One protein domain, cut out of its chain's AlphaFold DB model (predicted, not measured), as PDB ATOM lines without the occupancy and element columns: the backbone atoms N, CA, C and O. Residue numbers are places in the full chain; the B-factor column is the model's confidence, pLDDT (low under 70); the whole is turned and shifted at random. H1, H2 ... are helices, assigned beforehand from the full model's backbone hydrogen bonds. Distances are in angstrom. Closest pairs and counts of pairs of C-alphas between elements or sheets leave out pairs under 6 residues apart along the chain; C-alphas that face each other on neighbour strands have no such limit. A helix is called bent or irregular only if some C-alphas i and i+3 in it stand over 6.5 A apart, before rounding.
ATOM      1  N   HIS A 137     -15.398  -7.050 -45.154       88.75
ATOM      2  CA  HIS A 137     -15.899  -6.759 -43.815       88.75
ATOM      3  C   HIS A 137     -15.037  -7.497 -42.796       88.75
ATOM      4  O   HIS A 137     -15.105  -8.720 -42.688       88.75
ATOM      5  N   ASN A 138     -14.219  -6.752 -42.056       89.50
ATOM      6  CA  ASN A 138     -13.425  -7.304 -40.969       89.50
ATOM      7  C   ASN A 138     -13.949  -6.761 -39.632       89.50
ATOM      8  O   ASN A 138     -13.987  -5.543 -39.467       89.50
ATOM      9  N   PRO A 139     -14.356  -7.623 -38.686       90.88
ATOM     10  CA  PRO A 139     -14.907  -7.179 -37.409       90.88
ATOM     11  C   PRO A 139     -13.852  -6.627 -36.441       90.88
ATOM     12  O   PRO A 139     -14.231  -6.040 -35.440       90.88
ATOM     13  N   CYS A 140     -12.556  -6.817 -36.711       89.38
ATOM     14  CA  CYS A 140     -11.460  -6.420 -35.829       89.38
ATOM     15  C   CYS A 140     -10.383  -5.657 -36.608       89.38
ATOM     16  O   CYS A 140     -10.059  -6.009 -37.745       89.38
ATOM     17  N   GLN A 141      -9.831  -4.600 -36.007       89.88
ATOM     18  CA  GLN A 141      -8.805  -3.773 -36.652       89.88
ATOM     19  C   GLN A 141      -7.391  -4.347 -36.517       89.88
ATOM     20  O   GLN A 141      -6.531  -4.096 -37.360       89.88
ATOM     21  N   TYR A 142      -7.162  -5.174 -35.499       86.81
ATOM     22  CA  TYR A 142      -5.877  -5.824 -35.254       86.81
ATOM     23  C   TYR A 142      -5.736  -7.131 -36.029       86.81
ATOM     24  O   TYR A 142      -6.709  -7.709 -36.514       86.81
ATOM     25  N   HIS A 143      -4.507  -7.629 -36.130       80.19
ATOM     26  CA  HIS A 143      -4.272  -8.985 -36.602       80.19
ATOM     27  C   HIS A 143      -4.809 -10.002 -35.588       80.19
ATOM     28  O   HIS A 143      -4.225 -10.206 -34.524       80.19
ATOM     29  N   TRP A 144      -5.915 -10.653 -35.935       77.75
ATOM     30  CA  TRP A 144      -6.541 -11.704 -35.128       77.75
ATOM     31  C   TRP A 144      -6.491 -13.070 -35.803       77.75
ATOM     32  O   TRP A 144      -7.047 -14.047 -35.306       77.75
ATOM     33  N   ALA A 145      -5.800 -13.143 -36.941       65.56
ATOM     34  CA  ALA A 145      -5.759 -14.353 -37.715       65.56
ATOM     35  C   ALA A 145      -5.024 -15.479 -36.985       65.56
ATOM     36  O   ALA A 145      -5.480 -16.604 -37.058       65.56
ATOM     37  N   ASP A 146      -3.973 -15.206 -36.213       64.12
ATOM     38  CA  ASP A 146      -3.181 -16.225 -35.493       64.12
ATOM     39  C   ASP A 146      -3.801 -16.691 -34.164       64.12
ATOM     40  O   ASP A 146      -3.204 -17.493 -33.458       64.12
ATOM     41  N   ILE A 147      -4.978 -16.183 -33.797       58.06
ATOM     42  CA  ILE A 147      -5.558 -16.357 -32.457       58.06
ATOM     43  C   ILE A 147      -6.058 -17.783 -32.200       58.06
ATOM     44  O   ILE A 147      -6.393 -18.094 -31.082       58.06
ATOM     45  N   ILE A 148      -6.138 -18.687 -33.170       51.34
ATOM     46  CA  ILE A 148      -6.657 -20.040 -32.902       51.34
ATOM     47  C   ILE A 148      -5.701 -21.070 -33.458       51.34
ATOM     48  O   ILE A 148      -5.292 -20.950 -34.620       51.34
ATOM     49  N   GLU A 149      -5.411 -22.060 -32.608       50.00
ATOM     50  CA  GLU A 149      -4.683 -23.287 -32.887       50.00
ATOM     51  C   GLU A 149      -4.982 -23.817 -34.291       50.00
ATOM     52  O   GLU A 149      -6.012 -24.413 -34.594       50.00
ATOM     53  N   ASP A 150      -4.030 -23.565 -35.171       42.19
ATOM     54  CA  ASP A 150      -3.525 -24.586 -36.059       42.19
ATOM     55  C   ASP A 150      -2.028 -24.294 -36.134       42.19
ATOM     56  O   ASP A 150      -1.567 -23.408 -36.859       42.19
ATOM     57  N   LYS A 151      -1.286 -24.976 -35.255       43.72
ATOM     58  CA  LYS A 151       0.160 -25.144 -35.364       43.72
ATOM     59  C   LYS A 151       0.421 -25.728 -36.749       43.72
ATOM     60  O   LYS A 151       0.210 -26.913 -36.927       43.72
ATOM     61  N   ASP A 152       0.719 -24.874 -37.725       42.53
ATOM     62  CA  ASP A 152       1.781 -25.070 -38.712       42.53
ATOM     63  C   ASP A 152       1.805 -23.928 -39.743       42.53
ATOM     64  O   ASP A 152       0.900 -23.727 -40.548       42.53
ATOM     65  N   LEU A 153       2.887 -23.147 -39.654       40.12
ATOM     66  CA  LEU A 153       3.809 -22.821 -40.751       40.12
ATOM     67  C   LEU A 153       3.268 -22.277 -42.087       40.12
ATOM     68  O   LEU A 153       3.996 -22.271 -43.071       40.12
ATOM     69  N   LEU A 154       2.093 -21.659 -42.105       42.38
ATOM     70  CA  LEU A 154       1.841 -20.512 -42.981       42.38
ATOM     71  C   LEU A 154       1.751 -19.261 -42.114       42.38
ATOM     72  O   LEU A 154       0.730 -18.579 -42.052       42.38
ATOM     73  N   ARG A 155       2.858 -18.941 -41.428       48.06
ATOM     74  CA  ARG A 155       3.134 -17.526 -41.182       48.06
ATOM     75  C   ARG A 155       3.188 -16.928 -42.575       48.06
ATOM     76  O   ARG A 155       4.181 -17.136 -43.264       48.06
ATOM     77  N   ALA A 156       2.132 -16.244 -43.007       47.81
ATOM     78  CA  ALA A 156       2.298 -15.284 -44.077       47.81
ATOM     79  C   ALA A 156       3.498 -14.438 -43.635       47.81
ATOM     80  O   ALA A 156       3.448 -13.793 -42.584       47.81
ATOM     81  N   GLU A 157       4.623 -14.536 -44.352       48.44
ATOM     82  CA  GLU A 157       5.837 -13.777 -44.016       48.44
ATOM     83  C   GLU A 157       5.518 -12.275 -43.940       48.44
ATOM     84  O   GLU A 157       6.220 -11.502 -43.290       48.44
ATOM     85  N   ARG A 158       4.399 -11.888 -44.564       55.50
ATOM     86  CA  ARG A 158       3.785 -10.573 -44.544       55.50
ATOM     87  C   ARG A 158       2.461 -10.630 -43.788       55.50
ATOM     88  O   ARG A 158       1.466 -11.147 -44.279       55.50
ATOM     89  N   GLN A 159       2.457 -10.061 -42.589       65.31
ATOM     90  CA  GLN A 159       1.230  -9.704 -41.884       65.31
ATOM     91  C   GLN A 159       0.876  -8.275 -42.278       65.31
ATOM     92  O   GLN A 159       1.609  -7.343 -41.947       65.31
ATOM     93  N   ARG A 160      -0.250  -8.095 -42.972       71.75
ATOM     94  CA  ARG A 160      -0.729  -6.766 -43.374       71.75
ATOM     95  C   ARG A 160      -1.023  -5.874 -42.168       71.75
ATOM     96  O   ARG A 160      -0.789  -4.669 -42.195       71.75
ATOM     97  N   ARG A 161      -1.588  -6.462 -41.109       73.62
ATOM     98  CA  ARG A 161      -2.093  -5.737 -39.939       73.62
ATOM     99  C   ARG A 161      -1.172  -5.880 -38.746       73.62
ATOM    100  O   ARG A 161      -0.657  -6.958 -38.465       73.62
ATOM    101  N   ALA A 162      -1.049  -4.793 -37.993       77.31
ATOM    102  CA  ALA A 162      -0.327  -4.805 -36.736       77.31
ATOM    103  C   ALA A 162      -1.037  -5.690 -35.701       77.31
ATOM    104  O   ALA A 162      -2.271  -5.741 -35.608       77.31
ATOM    105  N   ARG A 163      -0.236  -6.365 -34.878       75.56
ATOM    106  CA  ARG A 163      -0.719  -6.999 -33.651       75.56
ATOM    107  C   ARG A 163      -1.080  -5.921 -32.634       75.56
ATOM    108  O   ARG A 163      -0.487  -4.841 -32.622       75.56
ATOM    109  N   LYS A 164      -2.043  -6.222 -31.767       78.50
ATOM    110  CA  LYS A 164      -2.411  -5.326 -30.670       78.50
ATOM    111  C   LYS A 164      -1.206  -5.122 -29.731       78.50
ATOM    112  O   LYS A 164      -0.565  -6.114 -29.368       78.50
ATOM    113  N   PRO A 165      -0.880  -3.880 -29.319       76.06
ATOM    114  CA  PRO A 165       0.181  -3.634 -28.345       76.06
ATOM    115  C   PRO A 165      -0.027  -4.445 -27.058       76.06
ATOM    116  O   PRO A 165      -1.133  -4.487 -26.523       76.06
ATOM    117  N   GLY A 166       1.031  -5.099 -26.571       72.94
ATOM    118  CA  GLY A 166       0.979  -5.958 -25.379       72.94
ATOM    119  C   GLY A 166       0.533  -7.404 -25.631       72.94
ATOM    120  O   GLY A 166       0.491  -8.187 -24.686       72.94
ATOM    121  N   MET A 167       0.235  -7.787 -26.879       69.88
ATOM    122  CA  MET A 167      -0.093  -9.173 -27.219       69.88
ATOM    123  C   MET A 167       1.175 -10.055 -27.294       69.88
ATOM    124  O   MET A 167       2.130  -9.678 -27.984       69.88
ATOM    125  N   PRO A 168       1.197 -11.239 -26.650       66.00
ATOM    126  CA  PRO A 168       2.288 -12.204 -26.781       66.00
ATOM    127  C   PRO A 168       2.538 -12.637 -28.234       66.00
ATOM    128  O   PRO A 168       1.616 -12.743 -29.041       66.00
ATOM    129  N   VAL A 169       3.800 -12.933 -28.577       62.56
ATOM    130  CA  VAL A 169       4.170 -13.375 -29.937       62.56
ATOM    131  C   VAL A 169       3.630 -14.775 -30.252       62.56
ATOM    132  O   VAL A 169       3.250 -15.043 -31.396       62.56
ATOM    133  N   GLN A 170       3.586 -15.637 -29.239       59.75
ATOM    134  CA  GLN A 170       2.931 -16.938 -29.250       59.75
ATOM    135  C   GLN A 170       1.844 -16.908 -28.183       59.75
ATOM    136  O   GLN A 170       2.131 -16.643 -27.016       59.75
ATOM    137  N   LEU A 171       0.607 -17.146 -28.599       59.84
ATOM    138  CA  LEU A 171      -0.500 -17.362 -27.684       59.84
ATOM    139  C   LEU A 171      -0.566 -18.864 -27.430       59.84
ATOM    140  O   LEU A 171      -0.665 -19.647 -28.370       59.84
ATOM    141  N   ASP A 172      -0.431 -19.251 -26.167       58.34
ATOM    142  CA  ASP A 172      -0.839 -20.578 -25.722       58.34
ATOM    143  C   ASP A 172      -2.371 -20.624 -25.742       58.34
ATOM    144  O   ASP A 172      -3.014 -19.668 -25.295       58.34
ATOM    145  N   ASP A 173      -2.951 -21.713 -26.241       55.56
ATOM    146  CA  ASP A 173      -4.401 -21.905 -26.335       55.56
ATOM    147  C   ASP A 173      -5.072 -21.747 -24.963       55.56
ATOM    148  O   ASP A 173      -6.168 -21.192 -24.844       55.56
ATOM    149  N   HIS A 174      -4.357 -22.119 -23.896       55.84
ATOM    150  CA  HIS A 174      -4.820 -21.915 -22.528       55.84
ATOM    151  C   HIS A 174      -4.950 -20.433 -22.146       55.84
ATOM    152  O   HIS A 174      -5.847 -20.081 -21.389       55.84
ATOM    153  N   ASN A 175      -4.117 -19.547 -22.699       58.78
ATOM    154  CA  ASN A 175      -4.074 -18.114 -22.381       58.78
ATOM    155  C   ASN A 175      -4.807 -17.243 -23.408       58.78
ATOM    156  O   ASN A 175      -4.799 -16.016 -23.314       58.78
ATOM    157  N   LEU A 176      -5.456 -17.858 -24.396       63.12
ATOM    158  CA  LEU A 176      -6.088 -17.131 -25.485       63.12
ATOM    159  C   LEU A 176      -7.220 -16.211 -25.019       63.12
ATOM    160  O   LEU A 176      -7.340 -15.078 -25.482       63.12
ATOM    161  N   HIS A 177      -7.997 -16.678 -24.044       62.62
ATOM    162  CA  HIS A 177      -9.081 -15.923 -23.420       62.62
ATOM    163  C   HIS A 177      -8.607 -14.625 -22.737       62.62
ATOM    164  O   HIS A 177      -9.399 -13.697 -22.594       62.62
ATOM    165  N   LEU A 178      -7.324 -14.529 -22.361       62.59
ATOM    166  CA  LEU A 178      -6.734 -13.337 -21.739       62.59
ATOM    167  C   LEU A 178      -6.392 -12.240 -22.754       62.59
ATOM    168  O   LEU A 178      -6.228 -11.077 -22.387       62.59
ATOM    169  N   HIS A 179      -6.250 -12.596 -24.033       65.81
ATOM    170  CA  HIS A 179      -5.698 -11.704 -25.057       65.81
ATOM    171  C   HIS A 179      -6.579 -11.558 -26.301       65.81
ATOM    172  O   HIS A 179      -6.276 -10.735 -27.166       65.81
ATOM    173  N   ALA A 180      -7.659 -12.331 -26.399       72.38
ATOM    174  CA  ALA A 180      -8.572 -12.320 -27.526       72.38
ATOM    175  C   ALA A 180     -10.026 -12.184 -27.077       72.38
ATOM    176  O   ALA A 180     -10.425 -12.671 -26.022       72.38
ATOM    177  N   ASN A 181     -10.841 -11.559 -27.927       81.81
ATOM    178  CA  ASN A 181     -12.276 -11.517 -27.708       81.81
ATOM    179  C   ASN A 181     -12.873 -12.930 -27.914       81.81
ATOM    180  O   ASN A 181     -12.725 -13.491 -29.006       81.81
ATOM    181  N   PRO A 182     -13.564 -13.519 -26.920       81.25
ATOM    182  CA  PRO A 182     -14.017 -14.908 -26.996       81.25
ATOM    183  C   PRO A 182     -15.101 -15.132 -28.053       81.25
ATOM    184  O   PRO A 182     -15.173 -16.221 -28.618       81.25
ATOM    185  N   LEU A 183     -15.911 -14.118 -28.376       86.44
ATOM    186  CA  LEU A 183     -16.913 -14.225 -29.441       86.44
ATOM    187  C   LEU A 183     -16.239 -14.312 -30.807       86.44
ATOM    188  O   LEU A 183     -16.596 -15.152 -31.634       86.44
ATOM    189  N   LEU A 184     -15.221 -13.477 -31.025       84.81
ATOM    190  CA  LEU A 184     -14.430 -13.516 -32.248       84.81
ATOM    191  C   LEU A 184     -13.662 -14.836 -32.373       84.81
ATOM    192  O   LEU A 184     -13.580 -15.390 -33.467       84.81
ATOM    193  N   ALA A 185     -13.157 -15.375 -31.262       78.88
ATOM    194  CA  ALA A 185     -12.515 -16.680 -31.264       78.88
ATOM    195  C   ALA A 185     -13.518 -17.804 -31.612       78.88
ATOM    196  O   ALA A 185     -13.291 -18.599 -32.522       78.88
ATOM    197  N   ALA A 186     -14.676 -17.842 -30.953       80.50
ATOM    198  CA  ALA A 186     -15.653 -18.907 -31.158       80.50
ATOM    199  C   ALA A 186     -16.308 -18.880 -32.553       80.50
ATOM    200  O   ALA A 186     -16.573 -19.935 -33.131       80.50
ATOM    201  N   TRP A 187     -16.587 -17.694 -33.105       85.00
ATOM    202  CA  TRP A 187     -17.398 -17.546 -34.324       85.00
ATOM    203  C   TRP A 187     -16.618 -17.051 -35.542       85.00
ATOM    204  O   TRP A 187     -17.107 -17.124 -36.668       85.00
ATOM    205  N   GLY A 188     -15.390 -16.571 -35.353       82.56
ATOM    206  CA  GLY A 188     -14.617 -15.918 -36.404       82.56
ATOM    207  C   GLY A 188     -13.900 -16.858 -37.371       82.56
ATOM    208  O   GLY A 188     -13.243 -16.366 -38.283       82.56
ATOM    209  N   LYS A 189     -14.010 -18.187 -37.224       81.44
ATOM    210  CA  LYS A 189     -13.244 -19.165 -38.023       81.44
ATOM    211  C   LYS A 189     -13.305 -18.905 -39.537       81.44
ATOM    212  O   LYS A 189     -12.262 -18.808 -40.171       81.44
ATOM    213  N   GLN A 190     -14.501 -18.732 -40.104       82.19
ATOM    214  CA  GLN A 190     -14.655 -18.501 -41.547       82.19
ATOM    215  C   GLN A 190     -14.033 -17.168 -41.995       82.19
ATOM    216  O   GLN A 190     -13.294 -17.130 -42.975       82.19
ATOM    217  N   GLY A 191     -14.306 -16.078 -41.268       84.94
ATOM    218  CA  GLY A 191     -13.762 -14.757 -41.596       84.94
ATOM    219  C   GLY A 191     -12.241 -14.720 -41.478       84.94
ATOM    220  O   GLY A 191     -11.566 -14.160 -42.334       84.94
ATOM    221  N   ARG A 192     -11.696 -15.384 -40.457       80.25
ATOM    222  CA  ARG A 192     -10.261 -15.559 -40.254       80.25
ATOM    223  C   ARG A 192      -9.599 -16.243 -41.436       80.25
ATOM    224  O   ARG A 192      -8.608 -15.727 -41.941       80.25
ATOM    225  N   ASP A 193     -10.114 -17.403 -41.835       80.88
ATOM    226  CA  ASP A 193      -9.515 -18.194 -42.910       80.88
ATOM    227  C   ASP A 193      -9.526 -17.388 -44.223       80.88
ATOM    228  O   ASP A 193      -8.541 -17.392 -44.960       80.88
ATOM    229  N   TYR A 194     -10.573 -16.588 -44.455       86.19
ATOM    230  CA  TYR A 194     -10.629 -15.653 -45.579       86.19
ATOM    231  C   TYR A 194      -9.610 -14.506 -45.474       86.19
ATOM    232  O   TYR A 194      -8.891 -14.251 -46.434       86.19
ATOM    233  N   ILE A 195      -9.493 -13.834 -44.323       85.81
ATOM    234  CA  ILE A 195      -8.508 -12.752 -44.118       85.81
ATOM    235  C   ILE A 195      -7.076 -13.275 -44.292       85.81
ATOM    236  O   ILE A 195      -6.287 -12.647 -44.990       85.81
ATOM    237  N   ARG A 196      -6.763 -14.451 -43.728       80.62
ATOM    238  CA  ARG A 196      -5.463 -15.120 -43.908       80.62
ATOM    239  C   ARG A 196      -5.165 -15.377 -45.380       80.62
ATOM    240  O   ARG A 196      -4.045 -15.155 -45.833       80.62
ATOM    241  N   LEU A 197      -6.155 -15.857 -46.128       83.06
ATOM    242  CA  LEU A 197      -6.001 -16.099 -47.556       83.06
ATOM    243  C   LEU A 197      -5.712 -14.792 -48.307       83.06
ATOM    244  O   LEU A 197      -4.825 -14.765 -49.147       83.06
ATOM    245  N   LEU A 198      -6.390 -13.695 -47.959       86.00
ATOM    246  CA  LEU A 198      -6.160 -12.383 -48.569       86.00
ATOM    247  C   LEU A 198      -4.774 -11.802 -48.288       86.00
ATOM    248  O   LEU A 198      -4.207 -11.179 -49.182       86.00
ATOM    249  N   ASP A 199      -4.212 -12.034 -47.100       82.50
ATOM    250  CA  ASP A 199      -2.865 -11.561 -46.755       82.50
ATOM    251  C   ASP A 199      -1.786 -12.126 -47.706       82.50
ATOM    252  O   ASP A 199      -0.757 -11.487 -47.907       82.50
ATOM    253  N   HIS A 200      -2.031 -13.270 -48.367       81.56
ATOM    254  CA  HIS A 200      -1.122 -13.821 -49.387       81.56
ATOM    255  C   HIS A 200      -1.091 -12.998 -50.685       81.56
ATOM    256  O   HIS A 200      -0.105 -13.045 -51.419       81.56
ATOM    257  N   TYR A 201      -2.161 -12.254 -50.973       83.44
ATOM    258  CA  TYR A 201      -2.301 -11.447 -52.187       83.44
ATOM    259  C   TYR A 201      -2.055  -9.956 -51.941       83.44
ATOM    260  O   TYR A 201      -1.958  -9.189 -52.900       83.44
ATOM    261  N   ASP A 202      -1.983  -9.521 -50.682       81.31
ATOM    262  CA  ASP A 202      -1.847  -8.107 -50.359       81.31
ATOM    263  C   ASP A 202      -0.404  -7.618 -50.539       81.31
ATOM    264  O   ASP A 202       0.530  -8.068 -49.872       81.31
ATOM    265  N   VAL A 203      -0.223  -6.659 -51.450       82.06
ATOM    266  CA  VAL A 203       1.068  -6.020 -51.738       82.06
ATOM    267  C   VAL A 203       0.886  -4.502 -51.658       82.06
ATOM    268  O   VAL A 203       0.599  -3.876 -52.683       82.06
ATOM    269  N   PRO A 204       1.013  -3.887 -50.465       80.75
ATOM    270  CA  PRO A 204       0.752  -2.462 -50.253       80.75
ATOM    271  C   PRO A 204       1.483  -1.524 -51.212       80.75
ATOM    272  O   PRO A 204       0.913  -0.544 -51.692       80.75
ATOM    273  N   GLU A 205       2.722  -1.855 -51.570       80.69
ATOM    274  CA  GLU A 205       3.544  -1.072 -52.490       80.69
ATOM    275  C   GLU A 205       2.909  -0.959 -53.885       80.69
ATOM    276  O   GLU A 205       3.094   0.044 -54.575       80.69
ATOM    277  N   SER A 206       2.122  -1.960 -54.294       80.25
ATOM    278  CA  SER A 206       1.487  -2.001 -55.615       80.25
ATOM    279  C   SER A 206       0.338  -1.001 -55.770       80.25
ATOM    280  O   SER A 206       0.057  -0.570 -56.888       80.25
ATOM    281  N   TYR A 207      -0.306  -0.585 -54.674       80.94
ATOM    282  CA  TYR A 207      -1.486   0.288 -54.711       80.94
ATOM    283  C   TYR A 207      -1.371   1.564 -53.873       80.94
ATOM    284  O   TYR A 207      -2.220   2.447 -54.004       80.94
ATOM    285  N   ALA A 208      -0.313   1.718 -53.073       82.31
ATOM    286  CA  ALA A 208      -0.083   2.911 -52.252       82.31
ATOM    287  C   ALA A 208      -0.082   4.226 -53.056       82.31
ATOM    288  O   ALA A 208      -0.336   5.291 -52.507       82.31
ATOM    289  N   HIS A 209       0.171   4.163 -54.367       81.69
ATOM    290  CA  HIS A 209       0.175   5.326 -55.251       81.69
ATOM    291  C   HIS A 209      -1.221   5.885 -55.585       81.69
ATOM    292  O   HIS A 209      -1.310   7.000 -56.094       81.69
ATOM    293  N   TRP A 210      -2.303   5.132 -55.354       80.88
ATOM    294  CA  TRP A 210      -3.670   5.563 -55.690       80.88
ATOM    295  C   TRP A 210      -4.695   5.353 -54.575       80.88
ATOM    296  O   TRP A 210      -5.851   5.757 -54.735       80.88
ATOM    297  N   LEU A 211      -4.304   4.730 -53.461       79.50
ATOM    298  CA  LEU A 211      -5.183   4.468 -52.329       79.50
ATOM    299  C   LEU A 211      -4.502   4.891 -51.021       79.50
ATOM    300  O   LEU A 211      -3.676   4.162 -50.478       79.50
ATOM    301  N   ASP A 212      -4.892   6.060 -50.504       72.44
ATOM    302  CA  ASP A 212      -4.283   6.675 -49.311       72.44
ATOM    303  C   ASP A 212      -4.522   5.874 -48.024       72.44
ATOM    304  O   ASP A 212      -3.699   5.871 -47.108       72.44
ATOM    305  N   ARG A 213      -5.683   5.214 -47.921       74.56
ATOM    306  CA  ARG A 213      -6.077   4.439 -46.742       74.56
ATOM    307  C   ARG A 213      -6.911   3.232 -47.141       74.56
ATOM    308  O   ARG A 213      -7.965   3.369 -47.752       74.56
ATOM    309  N   VAL A 214      -6.455   2.056 -46.722       81.19
ATOM    310  CA  VAL A 214      -7.127   0.773 -46.990       81.19
ATOM    311  C   VAL A 214      -7.917   0.285 -45.776       81.19
ATOM    312  O   VAL A 214      -8.987  -0.302 -45.915       81.19
ATOM    313  N   ASP A 215      -7.431   0.575 -44.567       86.56
ATOM    314  CA  ASP A 215      -8.067   0.151 -43.321       86.56
ATOM    315  C   ASP A 215      -9.068   1.194 -42.816       86.56
ATOM    316  O   ASP A 215      -8.713   2.208 -42.207       86.56
ATOM    317  N   LEU A 216     -10.345   0.922 -43.087       89.50
ATOM    318  CA  LEU A 216     -11.485   1.786 -42.785       89.50
ATOM    319  C   LEU A 216     -12.252   1.280 -41.554       89.50
ATOM    320  O   LEU A 216     -13.407   0.871 -41.645       89.50
ATOM    321  N   PHE A 217     -11.592   1.297 -40.397       91.31
ATOM    322  CA  PHE A 217     -12.206   0.974 -39.107       91.31
ATOM    323  C   PHE A 217     -12.796   2.212 -38.446       91.31
ATOM    324  O   PHE A 217     -12.214   3.299 -38.507       91.31
ATOM    325  N   ARG A 218     -13.945   2.031 -37.798       92.12
ATOM    326  CA  ARG A 218     -14.619   3.069 -37.026       92.12
ATOM    327  C   ARG A 218     -15.186   2.463 -35.749       92.12
ATOM    328  O   ARG A 218     -15.907   1.473 -35.816       92.12
ATOM    329  N   GLU A 219     -14.873   3.090 -34.624       92.12
ATOM    330  CA  GLU A 219     -15.492   2.779 -33.339       92.12
ATOM    331  C   GLU A 219     -16.928   3.307 -33.282       92.12
ATOM    332  O   GLU A 219     -17.281   4.319 -33.897       92.12
ATOM    333  N   SER A 220     -17.765   2.601 -32.536       90.00
ATOM    334  CA  SER A 220     -19.107   3.055 -32.205       90.00
ATOM    335  C   SER A 220     -19.031   4.109 -31.096       90.00
ATOM    336  O   SER A 220     -18.563   3.817 -30.001       90.00
ATOM    337  N   ASP A 221     -19.570   5.304 -31.350       88.50
ATOM    338  CA  ASP A 221     -19.547   6.452 -30.419       88.50
ATOM    339  C   ASP A 221     -20.609   6.373 -29.291       88.50
ATOM    340  O   ASP A 221     -20.793   7.308 -28.509       88.50
ATOM    341  N   GLY A 222     -21.395   5.293 -29.250       81.19
ATOM    342  CA  GLY A 222     -22.514   5.138 -28.320       81.19
ATOM    343  C   GLY A 222     -22.126   4.506 -26.981       81.19
ATOM    344  O   GLY A 222     -20.994   4.092 -26.780       81.19
ATOM    345  N   ARG A 223     -23.087   4.452 -26.048       86.31
ATOM    346  CA  ARG A 223     -22.891   3.976 -24.661       86.31
ATOM    347  C   ARG A 223     -23.809   2.811 -24.279       86.31
ATOM    348  O   ARG A 223     -24.201   2.680 -23.124       86.31
ATOM    349  N   SER A 224     -24.276   2.045 -25.262       94.06
ATOM    350  CA  SER A 224     -25.061   0.837 -24.999       94.06
ATOM    351  C   SER A 224     -24.156  -0.382 -24.892       94.06
ATOM    352  O   SER A 224     -23.128  -0.451 -25.560       94.06
ATOM    353  N   LEU A 225     -24.622  -1.397 -24.163       92.56
ATOM    354  CA  LEU A 225     -23.942  -2.690 -24.055       92.56
ATOM    355  C   LEU A 225     -23.601  -3.304 -25.426       92.56
ATOM    356  O   LEU A 225     -22.558  -3.928 -25.587       92.56
ATOM    357  N   LEU A 226     -24.467  -3.120 -26.429       93.38
ATOM    358  CA  LEU A 226     -24.202  -3.591 -27.790       93.38
ATOM    359  C   LEU A 226     -22.975  -2.902 -28.400       93.38
ATOM    360  O   LEU A 226     -22.182  -3.549 -29.076       93.38
ATOM    361  N   GLN A 227     -22.841  -1.594 -28.188       92.94
ATOM    362  CA  GLN A 227     -21.745  -0.802 -28.743       92.94
ATOM    363  C   GLN A 227     -20.435  -1.091 -28.016       92.94
ATOM    364  O   GLN A 227     -19.414  -1.212 -28.682       92.94
ATOM    365  N   ASP A 228     -20.483  -1.296 -26.698       91.19
ATOM    366  CA  ASP A 228     -19.327  -1.754 -25.924       91.19
ATOM    367  C   ASP A 228     -18.837  -3.110 -26.450       91.19
ATOM    368  O   ASP A 228     -17.675  -3.247 -26.818       91.19
ATOM    369  N   LEU A 229     -19.748  -4.071 -26.648       91.06
ATOM    370  CA  LEU A 229     -19.416  -5.382 -27.216       91.06
ATOM    371  C   LEU A 229     -18.834  -5.282 -28.636       91.06
ATOM    372  O   LEU A 229     -17.871  -5.975 -28.965       91.06
ATOM    373  N   GLN A 230     -19.402  -4.431 -29.494       92.44
ATOM    374  CA  GLN A 230     -18.876  -4.191 -30.842       92.44
ATOM    375  C   GLN A 230     -17.471  -3.584 -30.802       92.44
ATOM    376  O   GLN A 230     -16.600  -4.026 -31.550       92.44
ATOM    377  N   ASN A 231     -17.247  -2.603 -29.927       92.81
ATOM    378  CA  ASN A 231     -15.950  -1.966 -29.740       92.81
ATOM    379  C   ASN A 231     -14.926  -2.940 -29.142       92.81
ATOM    380  O   ASN A 231     -13.765  -2.898 -29.539       92.81
ATOM    381  N   ASP A 232     -15.339  -3.862 -28.273       91.31
ATOM    382  CA  ASP A 232     -14.470  -4.908 -27.732       91.31
ATOM    383  C   ASP A 232     -14.041  -5.914 -28.797       91.31
ATOM    384  O   ASP A 232     -12.870  -6.295 -28.849       91.31
ATOM    385  N   ILE A 233     -14.945  -6.317 -29.695       91.00
ATOM    386  CA  ILE A 233     -14.582  -7.145 -30.853       91.00
ATOM    387  C   ILE A 233     -13.637  -6.367 -31.779       91.00
ATOM    388  O   ILE A 233     -12.591  -6.895 -32.165       91.00
ATOM    389  N   LEU A 234     -13.968  -5.107 -32.085       92.75
ATOM    390  CA  LEU A 234     -13.170  -4.226 -32.939       92.75
ATOM    391  C   LEU A 234     -11.741  -4.068 -32.418       92.75
ATOM    392  O   LEU A 234     -10.784  -4.186 -33.187       92.75
ATOM    393  N   ASN A 235     -11.608  -3.842 -31.111       90.88
ATOM    394  CA  ASN A 235     -10.348  -3.607 -30.421       90.88
ATOM    395  C   ASN A 235      -9.674  -4.873 -29.896       90.88
ATOM    396  O   ASN A 235      -8.627  -4.780 -29.248       90.88
ATOM    397  N   LEU A 236     -10.238  -6.050 -30.169       87.88
ATOM    398  CA  LEU A 236      -9.742  -7.324 -29.662       87.88
ATOM    399  C   LEU A 236      -9.528  -7.293 -28.134       87.88
ATOM    400  O   LEU A 236      -8.475  -7.672 -27.618       87.88
TER     401      LEU A 236
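What this domain is: This is residues 137 to 236 of the 242 residues of the protein "Exodeoxyribonuclease V subunit gamma" of Marinobacter halodurans (UniProt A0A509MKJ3). This domain has little regular structure: five short helices, none touching another, are spread round a middle of loops, with residues 137 to 172 looping through it. Residues 205 to 213, of which 205 to 207 belong to H4, stick out. The printed part has 100 residues, with five named helices, H1 to H5 in order along the chain, and no named strand; under half of it is in named elements, and it is all helix and compact, with a radius of gyration of the C-alphas of 14.5 A and spans of 40 by 36 by 25 A.

How they stand to each other: H1, residues 173 to 179, and H2, residues 182 to 187, meet only through their link, as do H2 and H3, residues 189 to 199. H4, residues 204 to 207, is apart from the other four helices. H2 is close to but not clearly touching H5, residues 225 to 234, about perpendicular at 78 degrees; their closest C-alphas, of Leu 184 and Ile 233, are 6.5 A apart. Every O i to N i+4 pair is within hydrogen-bond range in H2, H3 and H5; H1 has 0 of 3, but 3 of 4 O i to N i+3 pairs; H4 is too short for an i+4 pair.

Where its parts are: H1 begins at C-alpha 173 (-4.401, -21.905, -26.335) and is irregular, with C-alphas 174 and 177 7.4 A apart. From first to last C-alpha H3 measures 15.5 A and H5, ending at C-alpha 234 (-13.170, -4.226, -32.939), 14.0 A.

The domain as a whole: The printed part has no cut; the C-alphas farthest apart, of His 174 and Trp 210, are 43.1 A apart. H4 to H5 is a long link. Residues 145 to 159 and 167 to 179 have pLDDT under 70.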